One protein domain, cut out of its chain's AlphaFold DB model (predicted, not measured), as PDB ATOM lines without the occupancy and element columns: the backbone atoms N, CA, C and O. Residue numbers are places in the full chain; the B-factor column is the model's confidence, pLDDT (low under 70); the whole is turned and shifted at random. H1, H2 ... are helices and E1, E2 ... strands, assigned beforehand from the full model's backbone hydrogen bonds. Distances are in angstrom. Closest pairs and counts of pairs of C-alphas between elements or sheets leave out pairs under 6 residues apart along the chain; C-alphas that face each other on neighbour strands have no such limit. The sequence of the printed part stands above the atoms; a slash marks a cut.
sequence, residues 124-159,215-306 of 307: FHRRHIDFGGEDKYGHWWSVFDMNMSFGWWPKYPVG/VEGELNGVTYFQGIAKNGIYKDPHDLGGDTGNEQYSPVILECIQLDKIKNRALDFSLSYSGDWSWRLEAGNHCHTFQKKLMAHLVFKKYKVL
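This is residues 124 to 159 and 215 to 306 of the 307 residues of an uncharacterized protein of Cellvibrio sp. BR (UniProt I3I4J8). A strongly twisted sheet of five strands has H2 and H3 packed over one face, on its E3 and E2 part and at a steep tilt to each other, while the small helix H1 is on the opposite face. Two small strand pairs join at the E3 end: E4, paired with E5, carries on from E3 at an angle, and the hairpin of E6 and E7 comes beside E3 with E7. The printed part has 128 residues with three named helices and nine named strands, in the order E1 E2 E3 E4 E5 E6 E7 H1 E8 H2 H3 E9. The large sheet has the order E3 - E2 - E1 - E8 - E9, all antiparallel, and the class is mixed, helices and strands. The whole is compact, with a radius of gyration of the C-alphas of 14.2 A and spans of 46 by 32 by 28 A.

In the large sheet, E1 is residues 124 to 127, 10.3 A long, and begins at C-alpha 124 at (185.812, 168.702, 111.575). E2 is residues 139 to 145, 19.0 A; E3 is residues 148 to 150, 6.8 A; E8 is residues 247 to 253, 19.7 A; and E9 is residues 303 to 305, 6.3 A, ending at C-alpha 305 at (193.080, 172.915, 116.468). H2, the longest helix, is residues 259 to 272, 20.0 A, and begins at C-alpha 259 at (180.187, 159.257, 122.036). H3 is residues 287 to 297, 15.1 A, and H1 is residues 237 to 240, 5.1 A. The smaller strands are E4, residues 152 to 154, 7.1 A; E5, residues 215 to 219, 13.2 A; E6, residues 228 to 230, 6.0 A; and E7, residues 233 to 235, 6.4 A.

E1, E2 and E3 form a meander, each strand the antiparallel neighbour of the one before. N 125 and O 141 are within hydrogen-bond range at 2.8 A between E1 and E2, as are N 142 and O 150 at 2.9 A between E2 and E3. On the other side of E1, N 124 and O 249 of E8 are 2.8 A apart; N 304 of E9 and O 250 of E8 are also 2.8 A apart. H3 is on the sheet at a height of 8.8 A, over E2 and along the strands, at 20 degrees to E2 on the local plane; the closest C-alphas of the two, Trp 140 and Cys 287, are 5.3 A apart. H2 is on the same face, at a height of 9.7 A, over E3 and E2 and slantwise to the strands. H2 touches H3 with residues 265 to 270 alone, at a steep tilt of 53 degrees, opposite ways; their closest C-alphas, Ala 266 and Leu 294, are 6.7 A apart. H1 is on the opposite face, at a height of 7.8 A. E3 runs on into E4 across a break of 1 residue, at 56 degrees. N 218 of E5 and O 153 of E4 are 2.8 A apart, and in the hairpin of E6 and E7 N 235 and O 228 are 2.8 A apart. The closest C-alphas of E3 and E7, Ser 149 and Lys 235, are 4.7 A apart. Every O i to N i+4 pair is within hydrogen-bond range in H2 and H3; H1 is too short for such a pair.

The two C-alphas farthest apart, those of Gly 132 and Cys 256, are 45.9 A apart. Residues 160 to 214 are cut out and not printed; C-alphas 159 and 215 across the cut are 9.6 A apart. The links from E1 to E2, 11 residues, and from H2 to H3, 14 residues, are long. The mean pLDDT of the printed part is 90.3, and residues 129 to 137 are under 70.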
ATOM      1  N   PHE A 124     186.319 167.799 112.596       95.62
ATOM      2  CA  PHE A 124     185.812 168.702 111.575       95.62
ATOM      3  C   PHE A 124     186.965 169.078 110.659       95.62
ATOM      4  O   PHE A 124     187.977 169.609 111.117       95.62
ATOM      5  N   HIS A 125     186.799 168.813 109.374       94.50
ATOM      6  CA  HIS A 125     187.784 169.070 108.344       94.50
ATOM      7  C   HIS A 125     187.361 170.250 107.487       94.50
ATOM      8  O   HIS A 125     186.181 170.429 107.165       94.50
ATOM      9  N   ARG A 126     188.361 171.007 107.047       90.88
ATOM     10  CA  ARG A 126     188.205 172.009 106.005       90.88
ATOM     11  C   ARG A 126     189.282 171.835 104.963       90.88
ATOM     12  O   ARG A 126     190.472 171.868 105.278       90.88
ATOM     13  N   ARG A 127     188.872 171.761 103.707       87.44
ATOM     14  CA  ARG A 127     189.775 171.914 102.574       87.44
ATOM     15  C   ARG A 127     189.678 173.330 102.038       87.44
ATOM     16  O   ARG A 127     188.599 173.813 101.704       87.44
ATOM     17  N   HIS A 128     190.817 174.004 101.963       82.81
ATOM     18  CA  HIS A 128     190.955 175.212 101.169       82.81
ATOM     19  C   HIS A 128     190.893 174.780  99.709       82.81
ATOM     20  O   HIS A 128     191.680 173.955  99.251       82.81
ATOM     21  N   ILE A 129     189.907 175.298  98.994       69.31
ATOM     22  CA  ILE A 129     189.836 175.151  97.548       69.31
ATOM     23  C   ILE A 129     190.413 176.456  97.017       69.31
ATOM     24  O   ILE A 129     189.788 177.505  97.153       69.31
ATOM     25  N   ASP A 130     191.655 176.390  96.543       53.25
ATOM     26  CA  ASP A 130     192.414 177.540  96.056       53.25
ATOM     27  C   ASP A 130     192.704 177.340  94.571       53.25
ATOM     28  O   ASP A 130     193.555 176.531  94.214       53.25
ATOM     29  N   PHE A 131     191.942 178.001  93.696       47.78
ATOM     30  CA  PHE A 131     192.116 177.883  92.248       47.78
ATOM     31  C   PHE A 131     191.622 179.139  91.523       47.78
ATOM     32  O   PHE A 131     190.577 179.693  91.852       47.78
ATOM     33  N   GLY A 132     192.330 179.548  90.467       46.28
ATOM     34  CA  GLY A 132     191.913 180.578  89.505       46.28
ATOM     35  C   GLY A 132     190.700 180.193  88.633       46.28
ATOM     36  O   GLY A 132     190.761 180.349  87.419       46.28
ATOM     37  N   GLY A 133     189.615 179.696  89.240       43.78
ATOM     38  CA  GLY A 133     188.318 179.341  88.647       43.78
ATOM     39  C   GLY A 133     187.156 179.599  89.630       43.78
ATOM     40  O   GLY A 133     187.380 179.889  90.800       43.78
ATOM     41  N   GLU A 134     185.906 179.564  89.153       39.69
ATOM     42  CA  GLU A 134     184.729 180.192  89.800       39.69
ATOM     43  C   GLU A 134     184.108 179.488  91.035       39.69
ATOM     44  O   GLU A 134     182.976 179.819  91.388       39.69
ATOM     45  N   ASP A 135     184.806 178.592  91.746       45.84
ATOM     46  CA  ASP A 135     184.306 178.051  93.029       45.84
ATOM     47  C   ASP A 135     185.193 178.481  94.207       45.84
ATOM     48  O   ASP A 135     186.259 177.927  94.469       45.84
ATOM     49  N   LYS A 136     184.769 179.558  94.880       51.06
ATOM     50  CA  LYS A 136     185.580 180.368  95.813       51.06
ATOM     51  C   LYS A 136     185.428 179.980  97.286       51.06
ATOM     52  O   LYS A 136     185.775 180.767  98.171       51.06
ATOM     53  N   TYR A 137     184.883 178.806  97.578       59.66
ATOM     54  CA  TYR A 137     184.446 178.482  98.925       59.66
ATOM     55  C   TYR A 137     184.835 177.050  99.307       59.66
ATOM     56  O   TYR A 137     184.285 176.084  98.795       59.66
ATOM     57  N   GLY A 138     185.821 176.919 100.202       74.44
ATOM     58  CA  GLY A 138     186.362 175.625 100.637       74.44
ATOM     59  C   GLY A 138     185.301 174.620 101.103       74.44
ATOM     60  O   GLY A 138     184.244 175.008 101.607       74.44
ATOM     61  N   HIS A 139     185.602 173.326 100.972       87.56
ATOM     62  CA  HIS A 139     184.701 172.254 101.393       87.56
ATOM     63  C   HIS A 139     184.889 171.899 102.864       87.56
ATOM     64  O   HIS A 139     186.005 171.941 103.389       87.56
ATOM     65  N   TRP A 140     183.790 171.521 103.506       92.19
ATOM     66  CA  TRP A 140     183.765 171.106 104.897       92.19
ATOM     67  C   TRP A 140     183.068 169.769 105.056       92.19
ATOM     68  O   TRP A 140     181.969 169.564 104.539       92.19
ATOM     69  N   TRP A 141     183.663 168.910 105.869       96.06
ATOM     70  CA  TRP A 141     183.056 167.658 106.283       96.06
ATOM     71  C   TRP A 141     183.448 167.348 107.722       96.06
ATOM     72  O   TRP A 141     184.397 167.906 108.270       96.06
ATOM     73  N   SER A 142     182.686 166.476 108.358       97.50
ATOM     74  CA  SER A 142     182.924 166.034 109.728       97.50
ATOM     75  C   SER A 142     183.012 164.524 109.754       97.50
ATOM     76  O   SER A 142     182.116 163.875 109.222       97.50
ATOM     77  N   VAL A 143     184.038 163.975 110.390       98.19
ATOM     78  CA  VAL A 143     184.248 162.540 110.591       98.19
ATOM     79  C   VAL A 143     183.966 162.216 112.053       98.19
ATOM     80  O   VAL A 143     184.426 162.931 112.939       98.19
ATOM     81  N   PHE A 144     183.188 161.166 112.301       97.69
ATOM     82  CA  PHE A 144     182.826 160.694 113.641       97.69
ATOM     83  C   PHE A 144     183.306 159.265 113.907       97.69
ATOM     84  O   PHE A 144     183.501 158.894 115.065       97.69
ATOM     85  N   ASP A 145     183.431 158.445 112.857       95.69
ATOM     86  CA  ASP A 145     184.071 157.128 112.881       95.69
ATOM     87  C   ASP A 145     184.288 156.559 111.461       95.69
ATOM     88  O   ASP A 145     184.106 157.225 110.435       95.69
ATOM     89  N   MET A 146     184.672 155.280 111.405       95.19
ATOM     90  CA  MET A 146     184.946 154.543 110.175       95.19
ATOM     91  C   MET A 146     183.751 154.371 109.231       95.19
ATOM     92  O   MET A 146     183.986 154.063 108.071       95.19
ATOM     93  N   ASN A 147     182.512 154.575 109.683       96.75
ATOM     94  CA  ASN A 147     181.287 154.436 108.888       96.75
ATOM     95  C   ASN A 147     180.473 155.733 108.823       96.75
ATOM     96  O   ASN A 147     179.438 155.751 108.159       96.75
ATOM     97  N   MET A 148     180.926 156.793 109.499       97.94
ATOM     98  CA  MET A 148     180.156 158.014 109.655       97.94
ATOM     99  C   MET A 148     180.998 159.273 109.453       97.94
ATOM    100  O   MET A 148     181.781 159.690 110.312       97.94
ATOM    101  N   SER A 149     180.773 159.908 108.311       98.12
ATOM    102  CA  SER A 149     181.162 161.267 107.994       98.12
ATOM    103  C   SER A 149     180.073 161.979 107.195       98.12
ATOM    104  O   SER A 149     179.286 161.362 106.469       98.12
ATOM    105  N   PHE A 150     180.002 163.295 107.382       98.12
ATOM    106  CA  PHE A 150     178.934 164.129 106.847       98.12
ATOM    107  C   PHE A 150     179.482 165.366 106.147       98.12
ATOM    108  O   PHE A 150     180.282 166.107 106.724       98.12
ATOM    109  N   GLY A 151     178.968 165.634 104.953       95.69
ATOM    110  CA  GLY A 151     179.100 166.899 104.242       95.69
ATOM    111  C   GLY A 151     177.859 167.185 103.403       95.69
ATOM    112  O   GLY A 151     177.067 166.292 103.104       95.69
ATOM    113  N   TRP A 152     177.662 168.453 103.044       95.81
ATOM    114  CA  TRP A 152     176.512 168.882 102.244       95.81
ATOM    115  C   TRP A 152     176.960 169.336 100.861       95.81
ATOM    116  O   TRP A 152     177.749 170.278 100.739       95.81
ATOM    117  N   TRP A 153     176.430 168.685  99.833       94.31
ATOM    118  CA  TRP A 153     176.880 168.815  98.450       94.31
ATOM    119  C   TRP A 153     175.746 169.274  97.547       94.31
ATOM    120  O   TRP A 153     174.580 169.050  97.876       94.31
ATOM    121  N   PRO A 154     176.047 169.905  96.404       93.50
ATOM    122  CA  PRO A 154     175.074 169.941  95.332       93.50
ATOM    123  C   PRO A 154     174.882 168.510  94.811       93.50
ATOM    124  O   PRO A 154     175.808 167.702  94.837       93.50
ATOM    125  N   LYS A 155     173.688 168.179  94.332       94.50
ATOM    126  CA  LYS A 155     173.388 166.848  93.790       94.50
ATOM    127  C   LYS A 155     174.159 166.542  92.505       94.50
ATOM    128  O   LYS A 155     174.605 165.422  92.281       94.50
ATOM    129  N   TYR A 156     174.350 167.571  91.684       93.50
ATOM    130  CA  TYR A 156     175.180 167.554  90.482       93.50
ATOM    131  C   TYR A 156     176.182 168.713  90.534       93.50
ATOM    132  O   TYR A 156     175.905 169.710  91.206       93.50
ATOM    133  N   PRO A 157     177.313 168.655  89.807       90.44
ATOM    134  CA  PRO A 157     178.289 169.739  89.778       90.44
ATOM    135  C   PRO A 157     177.659 171.079  89.419       90.44
ATOM    136  O   PRO A 157     176.803 171.161  88.544       90.44
ATOM    137  N   VAL A 158     178.099 172.161  90.047       86.00
ATOM    138  CA  VAL A 158     177.663 173.502  89.650       86.00
ATOM    139  C   VAL A 158     177.960 173.725  88.157       86.00
ATOM    140  O   VAL A 158     179.055 173.443  87.681       86.00
ATOM    141  N   GLY A 159     176.969 174.213  87.407       85.94
ATOM    142  CA  GLY A 159     177.033 174.388  85.949       85.94
ATOM    143  C   GLY A 159     176.558 173.177  85.132       85.94
ATOM    144  O   GLY A 159     176.382 173.294  83.918       85.94
ATOM    145  N   VAL A 215     170.974 175.113  93.808       92.69
ATOM    146  CA  VAL A 215     170.689 173.858  93.103       92.69
ATOM    147  C   VAL A 215     170.233 172.818  94.118       92.69
ATOM    148  O   VAL A 215     170.369 173.045  95.313       92.69
ATOM    149  N   GLU A 216     169.669 171.696  93.678       95.19
ATOM    150  CA  GLU A 216     169.270 170.642  94.618       95.19
ATOM    151  C   GLU A 216     170.494 170.198  95.436       95.19
ATOM    152  O   GLU A 216     171.556 169.923  94.871       95.19
ATOM    153  N   GLY A 217     170.371 170.209  96.763       95.19
ATOM    154  CA  GLY A 217     171.420 169.774  97.677       95.19
ATOM    155  C   GLY A 217     171.150 168.375  98.207       95.19
ATOM    156  O   GLY A 217     169.997 167.973  98.351       95.19
ATOM    157  N   GLU A 218     172.210 167.651  98.536       96.25
ATOM    158  CA  GLU A 218     172.107 166.327  99.132       96.25
ATOM    159  C   GLU A 218     173.211 166.057 100.156       96.25
ATOM    160  O   GLU A 218     174.311 166.627 100.125       96.25
ATOM    161  N   LEU A 219     172.905 165.140 101.072       96.19
ATOM    162  CA  LEU A 219     173.859 164.643 102.045       96.19
ATOM    163  C   LEU A 219     174.905 163.789 101.329       96.19
ATOM    164  O   LEU A 219     174.563 162.888 100.565       96.19
ATOM    165  N   ASN A 220     176.178 164.059 101.609       95.88
ATOM    166  CA  ASN A 220     177.329 163.301 101.126       95.88
ATOM    167  C   ASN A 220     177.438 163.165  99.596       95.88
ATOM    168  O   ASN A 220     178.192 162.325  99.129       95.88
ATOM    169  N   GLY A 221     176.726 163.962  98.793       90.56
ATOM    170  CA  GLY A 221     176.909 163.954  97.335       90.56
ATOM    171  C   GLY A 221     176.700 162.573  96.694       90.56
ATOM    172  O   GLY A 221     177.439 162.195  95.785       90.56
ATOM    173  N   VAL A 222     175.754 161.786  97.220       95.94
ATOM    174  CA  VAL A 222     175.514 160.389  96.823       95.94
ATOM    175  C   VAL A 222     175.185 160.198  95.341       95.94
ATOM    176  O   VAL A 222     175.435 159.121  94.804       95.94
ATOM    177  N   THR A 223     174.631 161.211  94.676       95.88
ATOM    178  CA  THR A 223     174.197 161.125  93.280       95.88
ATOM    179  C   THR A 223     175.377 161.228  92.319       95.88
ATOM    180  O   THR A 223     175.466 160.435  91.382       95.88
ATOM    181  N   TYR A 224     176.286 162.183  92.533       94.19
ATOM    182  CA  TYR A 224     177.371 162.460  91.582       94.19
ATOM    183  C   TYR A 224     178.774 162.315  92.176       94.19
ATOM    184  O   TYR A 224     179.691 161.839  91.509       94.19
ATOM    185  N   PHE A 225     178.960 162.705  93.435       91.75
ATOM    186  CA  PHE A 225     180.277 162.813  94.064       91.75
ATOM    187  C   PHE A 225     180.740 161.514  94.731       91.75
ATOM    188  O   PHE A 225     181.778 161.504  95.378       91.75
ATOM    189  N   GLN A 226     180.020 160.406  94.528       94.75
ATOM    190  CA  GLN A 226     180.393 159.058  94.984       94.75
ATOM    191  C   GLN A 226     180.397 158.864  96.507       94.75
ATOM    192  O   GLN A 226     180.961 157.886  96.999       94.75
ATOM    193  N   GLY A 227     179.765 159.755  97.273       95.81
ATOM    194  CA  GLY A 227     179.592 159.507  98.700       95.81
ATOM    195  C   GLY A 227     178.538 158.438  98.974       95.81
ATOM    196  O   GLY A 227     177.868 157.917  98.079       95.81
ATOM    197  N   ILE A 228     178.399 158.085 100.248       96.75
ATOM    198  CA  ILE A 228     177.514 157.009 100.702       96.75
ATOM    199  C   ILE A 228     176.555 157.569 101.756       96.75
ATOM    200  O   ILE A 228     176.965 158.311 102.647       96.75
ATOM    201  N   ALA A 229     175.273 157.216 101.663       94.94
ATOM    202  CA  ALA A 229     174.264 157.482 102.693       94.94
ATOM    203  C   ALA A 229     173.206 156.364 102.693       94.94
ATOM    204  O   ALA A 229     172.025 156.594 102.440       94.94
ATOM    205  N   LYS A 230     173.644 155.113 102.877       93.62
ATOM    206  CA  LYS A 230     172.770 153.928 102.828       93.62
ATOM    207  C   LYS A 230     173.239 152.844 103.787       93.62
ATOM    208  O   LYS A 230     174.428 152.729 104.063       93.62
ATOM    209  N   ASN A 231     172.305 152.013 104.251       92.81
ATOM    210  CA  ASN A 231     172.576 150.841 105.093       92.81
ATOM    211  C   ASN A 231     173.413 151.153 106.350       92.81
ATOM    212  O   ASN A 231     174.290 150.378 106.721       92.81
ATOM    213  N   GLY A 232     173.178 152.309 106.983       91.88
ATOM    214  CA  GLY A 232     173.920 152.734 108.176       91.88
ATOM    215  C   GLY A 232     175.345 153.229 107.911       91.88
ATOM    216  O   GLY A 232     176.051 153.551 108.860       91.88
ATOM    217  N   ILE A 233     175.764 153.314 106.645       95.81
ATOM    218  CA  ILE A 233     177.045 153.888 106.238       95.81
ATOM    219  C   ILE A 233     176.774 155.267 105.642       95.81
ATOM    220  O   ILE A 233     176.050 155.405 104.652       95.81
ATOM    221  N   TYR A 234     177.384 156.278 106.246       97.50
ATOM    222  CA  TYR A 234     177.319 157.665 105.819       97.50
ATOM    223  C   TYR A 234     178.740 158.140 105.612       97.50
ATOM    224  O   TYR A 234     179.489 158.246 106.571       97.50
ATOM    225  N   LYS A 235     179.146 158.365 104.368       97.81
ATOM    226  CA  LYS A 235     180.512 158.755 104.052       97.81
ATOM    227  C   LYS A 235     180.559 159.896 103.060       97.81
ATOM    228  O   LYS A 235     180.052 159.765 101.947       97.81
ATOM    229  N   ASP A 236     181.187 160.987 103.479       96.69
ATOM    230  CA  ASP A 236     181.532 162.097 102.605       96.69
ATOM    231  C   ASP A 236     182.583 161.646 101.566       96.69
ATOM    232  O   ASP A 236     183.505 160.899 101.917       96.69
ATOM    233  N   PRO A 237     182.485 162.095 100.302       94.75
ATOM    234  CA  PRO A 237     183.454 161.784  99.254       94.75
ATOM    235  C   PRO A 237     184.911 162.072  99.623       94.75
ATOM    236  O   PRO A 237     185.800 161.299  99.264       94.75
ATOM    237  N   HIS A 238     185.178 163.162 100.351       94.12
ATOM    238  CA  HIS A 238     186.539 163.507 100.760       94.12
ATOM    239  C   HIS A 238     187.087 162.530 101.799       94.12
ATOM    240  O   HIS A 238     188.245 162.134 101.701       94.12
ATOM    241  N   ASP A 239     186.257 162.084 102.741       94.81
ATOM    242  CA  ASP A 239     186.642 161.055 103.712       94.81
ATOM    243  C   ASP A 239     186.921 159.708 103.018       94.81
ATOM    244  O   ASP A 239     187.944 159.078 103.278       94.81
ATOM    245  N   LEU A 240     186.089 159.304 102.047       93.38
ATOM    246  CA  LEU A 240     186.346 158.103 101.229       93.38
ATOM    247  C   LEU A 240     187.653 158.195 100.441       93.38
ATOM    248  O   LEU A 240     188.369 157.204 100.309       93.38
ATOM    249  N   GLY A 241     187.967 159.384  99.925       91.56
ATOM    250  CA  GLY A 241     189.213 159.661  99.219       91.56
ATOM    251  C   GLY A 241     190.446 159.753 100.123       91.56
ATOM    252  O   GLY A 241     191.545 159.948  99.605       91.56
ATOM    253  N   GLY A 242     190.292 159.640 101.448       91.06
ATOM    254  CA  GLY A 242     191.384 159.799 102.409       91.06
ATOM    255  C   GLY A 242     191.901 161.237 102.519       91.06
ATOM    256  O   GLY A 242     193.043 161.460 102.925       91.06
ATOM    257  N   ASP A 243     191.090 162.223 102.132       91.75
ATOM    258  CA  ASP A 243     191.435 163.629 102.275       91.75
ATOM    259  C   ASP A 243     191.489 163.993 103.761       91.75
ATOM    260  O   ASP A 243     190.598 163.675 104.546       91.75
ATOM    261  N   THR A 244     192.552 164.684 104.159       90.38
ATOM    262  CA  THR A 244     192.740 165.117 105.547       90.38
ATOM    263  C   THR A 244     192.331 166.571 105.752       90.38
ATOM    264  O   THR A 244     192.253 167.025 106.891       90.38
ATOM    265  N   GLY A 245     192.042 167.318 104.689       90.31
ATOM    266  CA  GLY A 245     191.828 168.755 104.761       90.31
ATOM    267  C   GLY A 245     193.110 169.536 105.068       90.31
ATOM    268  O   GLY A 245     194.158 169.009 105.467       90.31
ATOM    269  N   ASN A 246     193.022 170.843 104.852       90.75
ATOM    270  CA  ASN A 246     194.068 171.796 105.200       90.75
ATOM    271  C   ASN A 246     194.025 172.131 106.688       90.75
ATOM    272  O   ASN A 246     195.083 172.260 107.290       90.75
ATOM    273  N   GLU A 247     192.823 172.210 107.259       90.69
ATOM    274  CA  GLU A 247     192.594 172.506 108.672       90.69
ATOM    275  C   GLU A 247     191.742 171.407 109.313       90.69
ATOM    276  O   GLU A 247     190.828 170.864 108.676       90.69
ATOM    277  N   GLN A 248     192.029 171.103 110.578       94.25
ATOM    278  CA  GLN A 248     191.302 170.103 111.356       94.25
ATOM    279  C   GLN A 248     191.010 170.581 112.775       94.25
ATOM    280  O   GLN A 248     191.874 171.131 113.465       94.25
ATOM    281  N   TYR A 249     189.799 170.290 113.244       94.19
ATOM    282  CA  TYR A 249     189.330 170.693 114.563       94.19
ATOM    283  C   TYR A 249     188.622 169.546 115.276       94.19
ATOM    284  O   TYR A 249     187.719 168.943 114.705       94.19
ATOM    285  N   SER A 250     188.933 169.318 116.549       96.88
ATOM    286  CA  SER A 250     188.157 168.407 117.405       96.88
ATOM    287  C   SER A 250     187.415 169.171 118.492       96.88
ATOM    288  O   SER A 250     187.981 170.101 119.072       96.88
ATOM    289  N   PRO A 251     186.160 168.821 118.808       97.06
ATOM    290  CA  PRO A 251     185.408 169.505 119.844       97.06
ATOM    291  C   PRO A 251     186.008 169.226 121.228       97.06
ATOM    292  O   PRO A 251     186.459 168.120 121.533       97.06
ATOM    293  N   VAL A 252     185.994 170.256 122.071       97.00
ATOM    294  CA  VAL A 252     186.351 170.182 123.487       97.00
ATOM    295  C   VAL A 252     185.082 170.332 124.307       97.00
ATOM    296  O   VAL A 252     184.397 171.355 124.236       97.00
ATOM    297  N   ILE A 253     184.767 169.312 125.093       95.81
ATOM    298  CA  ILE A 253     183.566 169.252 125.924       95.81
ATOM    299  C   ILE A 253     183.935 169.302 127.400       95.81
ATOM    300  O   ILE A 253     185.047 168.955 127.789       95.81
ATOM    301  N   LEU A 254     182.989 169.761 128.210       93.69
ATOM    302  CA  LEU A 254     183.063 169.706 129.669       93.69
ATOM    303  C   LEU A 254     182.109 168.638 130.234       93.69
ATOM    304  O   LEU A 254     182.342 168.095 131.304       93.69
ATOM    305  N   GLU A 255     181.045 168.329 129.490       89.12
ATOM    306  CA  GLU A 255     179.964 167.437 129.902       89.12
ATOM    307  C   GLU A 255     180.308 165.954 129.712       89.12
ATOM    308  O   GLU A 255     181.057 165.571 128.815       89.12
ATOM    309  N   CYS A 256     179.660 165.096 130.497       90.19
ATOM    310  CA  CYS A 256     179.794 163.642 130.432       90.19
ATOM    311  C   CYS A 256     178.904 163.024 129.343       90.19
ATOM    312  O   CYS A 256     178.064 162.167 129.617       90.19
ATOM    313  N   ILE A 257     179.040 163.487 128.100       92.50
ATOM    314  CA  ILE A 257     178.256 162.950 126.988       92.50
ATOM    315  C   ILE A 257     178.951 161.731 126.367       92.50
ATOM    316  O   ILE A 257     180.129 161.766 126.018       92.50
ATOM    317  N   GLN A 258     178.208 160.633 126.226       94.75
ATOM    318  CA  GLN A 258     178.699 159.428 125.561       94.75
ATOM    319  C   GLN A 258     178.828 159.650 124.051       94.75
ATOM    320  O   GLN A 258     177.954 160.261 123.427       94.75
ATOM    321  N   LEU A 259     179.893 159.102 123.460       95.56
ATOM    322  CA  LEU A 259     180.187 159.257 122.036       95.56
ATOM    323  C   LEU A 259     179.041 158.741 121.149       95.56
ATOM    324  O   LEU A 259     178.649 159.433 120.216       95.56
ATOM    325  N   ASP A 260     178.428 157.605 121.481       96.69
ATOM    326  CA  ASP A 260     177.300 157.060 120.706       96.69
ATOM    327  C   ASP A 260     176.089 158.001 120.695       96.69
ATOM    328  O   ASP A 260     175.411 158.152 119.681       96.69
ATOM    329  N   LYS A 261     175.854 158.732 121.792       96.88
ATOM    330  CA  LYS A 261     174.794 159.747 121.853       96.88
ATOM    331  C   LYS A 261     175.107 160.944 120.956       96.88
ATOM    332  O   LYS A 261     174.197 161.469 120.318       96.88
ATOM    333  N   ILE A 262     176.369 161.379 120.896       97.44
ATOM    334  CA  ILE A 262     176.811 162.410 119.942       97.44
ATOM    335  C   ILE A 262     176.574 161.923 118.514       97.44
ATOM    336  O   ILE A 262     176.011 162.660 117.709       97.44
ATOM    337  N   LYS A 263     176.974 160.683 118.220       97.75
ATOM    338  CA  LYS A 263     176.864 160.089 116.891       97.75
ATOM    339  C   LYS A 263     175.418 159.995 116.414       97.75
ATOM    340  O   LYS A 263     175.112 160.468 115.326       97.75
ATOM    341  N   ASN A 264     174.524 159.489 117.260       97.75
ATOM    342  CA  ASN A 264     173.100 159.392 116.941       97.75
ATOM    343  C   ASN A 264     172.480 160.773 116.697       97.75
ATOM    344  O   ASN A 264     171.815 160.971 115.690       97.75
ATOM    345  N   ARG A 265     172.783 161.770 117.541       98.06
ATOM    346  CA  ARG A 265     172.306 163.148 117.323       98.06
ATOM    347  C   ARG A 265     172.846 163.759 116.030       98.06
ATOM    348  O   ARG A 265     172.127 164.488 115.352       98.06
ATOM    349  N   ALA A 266     174.107 163.489 115.697       98.06
ATOM    350  CA  ALA A 266     174.712 163.953 114.454       98.06
ATOM    351  C   ALA A 266     174.027 163.320 113.239       98.06
ATOM    352  O   ALA A 266     173.718 164.025 112.279       98.06
ATOM    353  N   LEU A 267     173.746 162.017 113.304       97.69
ATOM    354  CA  LEU A 267     173.021 161.300 112.268       97.69
ATOM    355  C   LEU A 267     171.594 161.836 112.104       97.69
ATOM    356  O   LEU A 267     171.223 162.209 110.993       97.69
ATOM    357  N   ASP A 268     170.833 161.946 113.195       98.06
ATOM    358  CA  ASP A 268     169.458 162.456 113.184       98.06
ATOM    359  C   ASP A 268     169.391 163.856 112.562       98.06
ATOM    360  O   ASP A 268     168.589 164.116 111.662       98.06
ATOM    361  N   PHE A 269     170.292 164.753 112.985       98.19
ATOM    362  CA  PHE A 269     170.421 166.075 112.384       98.19
ATOM    363  C   PHE A 269     170.713 165.980 110.882       98.19
ATOM    364  O   PHE A 269     170.041 166.638 110.088       98.19
ATOM    365  N   SER A 270     171.692 165.162 110.491       97.31
ATOM    366  CA  SER A 270     172.157 165.073 109.104       97.31
ATOM    367  C   SER A 270     171.075 164.547 108.166       97.31
ATOM    368  O   SER A 270     170.919 165.078 107.071       97.31
ATOM    369  N   LEU A 271     170.289 163.563 108.612       96.12
ATOM    370  CA  LEU A 271     169.147 163.028 107.866       96.12
ATOM    371  C   LEU A 271     167.976 164.013 107.785       96.12
ATOM    372  O   LEU A 271     167.221 163.990 106.818       96.12
ATOM    373  N   SER A 272     167.819 164.883 108.786       97.06
ATOM    374  CA  SER A 272     166.795 165.938 108.771       97.06
ATOM    375  C   SER A 272     167.180 167.153 107.916       97.06
ATOM    376  O   SER A 272     166.323 167.973 107.569       97.06
ATOM    377  N   TYR A 273     168.466 167.302 107.585       96.62
ATOM    378  CA  TYR A 273     168.958 168.441 106.826       96.62
ATOM    379  C   TYR A 273     168.547 168.335 105.358       96.62
ATOM    380  O   TYR A 273     168.785 167.332 104.692       96.62
ATOM    381  N   SER A 274     167.932 169.393 104.839       95.56
ATOM    382  CA  SER A 274     167.393 169.426 103.482       95.56
ATOM    383  C   SER A 274     167.407 170.842 102.904       95.56
ATOM    384  O   SER A 274     167.675 171.827 103.603       95.56
ATOM    385  N   GLY A 275     167.118 170.942 101.609       93.75
ATOM    386  CA  GLY A 275     167.004 172.195 100.868       93.75
ATOM    387  C   GLY A 275     168.089 172.372  99.810       93.75
ATOM    388  O   GLY A 275     168.979 171.542  99.650       93.75
ATOM    389  N   ASP A 276     168.008 173.479  99.082       94.38
ATOM    390  CA  ASP A 276     168.921 173.759  97.976       94.38
ATOM    391  C   ASP A 276     170.347 174.014  98.467       94.38
ATOM    392  O   ASP A 276     170.561 174.816  99.375       94.38
ATOM    393  N   TRP A 277     171.332 173.393  97.823       93.12
ATOM    394  CA  TRP A 277     172.722 173.791  97.962       93.12
ATOM    395  C   TRP A 277     172.963 175.153  97.292       93.12
ATOM    396  O   TRP A 277     172.653 175.328  96.117       93.12
ATOM    397  N   SER A 278     173.515 176.132  98.012       90.75
ATOM    398  CA  SER A 278     173.811 177.482  97.524       90.75
ATOM    399  C   SER A 278     174.843 178.191  98.398       90.75
ATOM    400  O   SER A 278     174.740 178.153  99.620       90.75
ATOM    401  N   TRP A 279     175.747 178.961  97.786       82.12
ATOM    402  CA  TRP A 279     176.678 179.861  98.483       82.12
ATOM    403  C   TRP A 279     176.205 181.316  98.537       82.12
ATOM    404  O   TRP A 279     177.037 182.210  98.665       82.12
ATOM    405  N   ARG A 280     174.899 181.598  98.422       82.69
ATOM    406  CA  ARG A 280     174.351 182.967  98.367       82.69
ATOM    407  C   ARG A 280     174.809 183.845  99.541       82.69
ATOM    408  O   ARG A 280     174.118 183.931 100.547       82.69
ATOM    409  N   LEU A 281     175.965 184.498  99.393       73.06
ATOM    410  CA  LEU A 281     176.635 185.312 100.413       73.06
ATOM    411  C   LEU A 281     176.647 184.649 101.808       73.06
ATOM    412  O   LEU A 281     176.335 185.297 102.800       73.06
ATOM    413  N   GLU A 282     176.947 183.346 101.877       72.62
ATOM    414  CA  GLU A 282     176.906 182.519 103.108       72.62
ATOM    415  C   GLU A 282     175.520 182.361 103.779       72.62
ATOM    416  O   GLU A 282     175.420 181.807 104.875       72.62
ATOM    417  N   ALA A 283     174.441 182.829 103.144       79.19
ATOM    418  CA  ALA A 283     173.071 182.701 103.646       79.19
ATOM    419  C   ALA A 283     172.326 181.464 103.102       79.19
ATOM    420  O   ALA A 283     171.276 181.102 103.634       79.19
ATOM    421  N   GLY A 284     172.837 180.831 102.039       85.56
ATOM    422  CA  GLY A 284     172.296 179.584 101.482       85.56
ATOM    423  C   GLY A 284     172.708 178.344 102.284       85.56
ATOM    424  O   GLY A 284     173.549 178.433 103.170       85.56
ATOM    425  N   ASN A 285     172.133 177.172 101.986       92.19
ATOM    426  CA  ASN A 285     172.625 175.922 102.570       92.19
ATOM    427  C   ASN A 285     173.837 175.433 101.769       92.19
ATOM    428  O   ASN A 285     173.741 175.199 100.580       92.19
ATOM    429  N   HIS A 286     174.968 175.202 102.407       90.38
ATOM    430  CA  HIS A 286     176.155 174.598 101.805       90.38
ATOM    431  C   HIS A 286     176.903 173.799 102.881       90.38
ATOM    432  O   HIS A 286     176.482 173.773 104.042       90.38
ATOM    433  N   CYS A 287     178.009 173.138 102.530       90.75
ATOM    434  CA  CYS A 287     178.787 172.320 103.470       90.75
ATOM    435  C   CYS A 287     179.161 173.083 104.752       90.75
ATOM    436  O   CYS A 287     178.982 172.582 105.857       90.75
ATOM    437  N   HIS A 288     179.570 174.345 104.630       88.19
ATOM    438  CA  HIS A 288     179.908 175.171 105.787       88.19
ATOM    439  C   HIS A 288     178.692 175.512 106.677       88.19
ATOM    440  O   HIS A 288     178.783 175.367 107.897       88.19
ATOM    441  N   THR A 289     177.534 175.918 106.136       91.25
ATOM    442  CA  THR A 289     176.350 176.163 106.992       91.25
ATOM    443  C   THR A 289     175.801 174.887 107.605       91.25
ATOM    444  O   THR A 289     175.303 174.935 108.730       91.25
ATOM    445  N   PHE A 290     175.901 173.762 106.892       94.69
ATOM    446  CA  PHE A 290     175.582 172.446 107.430       94.69
ATOM    447  C   PHE A 290     176.433 172.170 108.670       94.69
ATOM    448  O   PHE A 290     175.878 171.935 109.739       94.69
ATOM    449  N   GLN A 291     177.758 172.320 108.568       93.69
ATOM    450  CA  GLN A 291     178.665 172.101 109.695       93.69
ATOM    451  C   GLN A 291     178.394 173.054 110.860       93.69
ATOM    452  O   GLN A 291     178.291 172.611 112.001       93.69
ATOM    453  N   LYS A 292     178.163 174.348 110.596       91.69
ATOM    454  CA  LYS A 292     177.775 175.306 111.646       91.69
ATOM    455  C   LYS A 292     176.504 174.876 112.380       91.69
ATOM    456  O   LYS A 292     176.451 174.946 113.608       91.69
ATOM    457  N   LYS A 293     175.476 174.450 111.640       94.81
ATOM    458  CA  LYS A 293     174.205 173.992 112.215       94.81
ATOM    459  C   LYS A 293     174.377 172.665 112.964       94.81
ATOM    460  O   LYS A 293     173.823 172.541 114.051       94.81
ATOM    461  N   LEU A 294     175.194 171.735 112.460       96.19
ATOM    462  CA  LEU A 294     175.538 170.480 113.134       96.19
ATOM    463  C   LEU A 294     176.265 170.743 114.460       96.19
ATOM    464  O   LEU A 294     175.856 170.246 115.503       96.19
ATOM    465  N   MET A 295     177.302 171.580 114.445       94.50
ATOM    466  CA  MET A 295     178.048 171.990 115.640       94.50
ATOM    467  C   MET A 295     177.131 172.636 116.682       94.50
ATOM    468  O   MET A 295     177.193 172.283 117.859       94.50
ATOM    469  N   ALA A 296     176.243 173.539 116.251       94.75
ATOM    470  CA  ALA A 296     175.251 174.156 117.125       94.75
ATOM    471  C   ALA A 296     174.259 173.124 117.688       94.75
ATOM    472  O   ALA A 296     173.985 173.140 118.888       94.75
ATOM    473  N   HIS A 297     173.773 172.198 116.855       96.56
ATOM    474  CA  HIS A 297     172.882 171.112 117.266       96.56
ATOM    475  C   HIS A 297     173.538 170.194 118.307       96.56
ATOM    476  O   HIS A 297     172.881 169.774 119.257       96.56
ATOM    477  N   LEU A 298     174.839 169.921 118.169       96.19
ATOM    478  CA  LEU A 298     175.637 169.131 119.111       96.19
ATOM    479  C   LEU A 298     176.141 169.937 120.320       96.19
ATOM    480  O   LEU A 298     176.762 169.369 121.213       96.19
ATOM    481  N   VAL A 299     175.843 171.239 120.380       95.44
ATOM    482  CA  VAL A 299     176.269 172.158 121.451       95.44
ATOM    483  C   VAL A 299     177.799 172.271 121.557       95.44
ATOM    484  O   VAL A 299     178.361 172.600 122.602       95.44
ATOM    485  N   PHE A 300     178.509 172.050 120.452       94.81
ATOM    486  CA  PHE A 300     179.950 172.246 120.401       94.81
ATOM    487  C   PHE A 300     180.271 173.739 120.269       94.81
ATOM    488  O   PHE A 300     179.798 174.430 119.369       94.81
ATOM    489  N   LYS A 301     181.062 174.252 121.217       92.44
ATOM    490  CA  LYS A 301     181.432 175.680 121.303       92.44
ATOM    491  C   LYS A 301     182.943 175.913 121.373       92.44
ATOM    492  O   LYS A 301     183.394 177.034 121.155       92.44
ATOM    493  N   LYS A 302     183.713 174.875 121.700       94.00
ATOM    494  CA  LYS A 302     185.153 174.917 121.970       94.00
ATOM    495  C   LYS A 302     185.838 173.851 121.129       94.00
ATOM    496  O   LYS A 302     185.297 172.755 121.005       94.00
ATOM    497  N   TYR A 303     187.004 174.164 120.567       94.00
ATOM    498  CA  TYR A 303     187.664 173.287 119.603       94.00
ATOM    499  C   TYR A 303     189.172 173.271 119.766       94.00
ATOM    500  O   TYR A 303     189.809 174.318 119.819       94.00
ATOM    501  N   LYS A 304     189.763 172.083 119.780       95.25
ATOM    502  CA  LYS A 304     191.198 171.903 119.631       95.25
ATOM    503  C   LYS A 304     191.546 172.008 118.152       95.25
ATOM    504  O   LYS A 304     190.982 171.272 117.351       95.25
ATOM    505  N   VAL A 305     192.469 172.901 117.804       93.25
ATOM    506  CA  VAL A 305     193.080 172.915 116.468       93.25
ATOM    507  C   VAL A 305     194.089 171.773 116.413       93.25
ATOM    508  O   VAL A 305     194.974 171.706 117.268       93.25
ATOM    509  N   LEU A 306     193.917 170.863 115.460       92.81
ATOM    510  CA  LEU A 306     194.813 169.724 115.248       92.81
ATOM    511  C   LEU A 306     195.845 170.024 114.162       92.81
ATOM    512  O   LEU A 306     197.004 169.630 114.284       92.81
TER     513      LEU A 306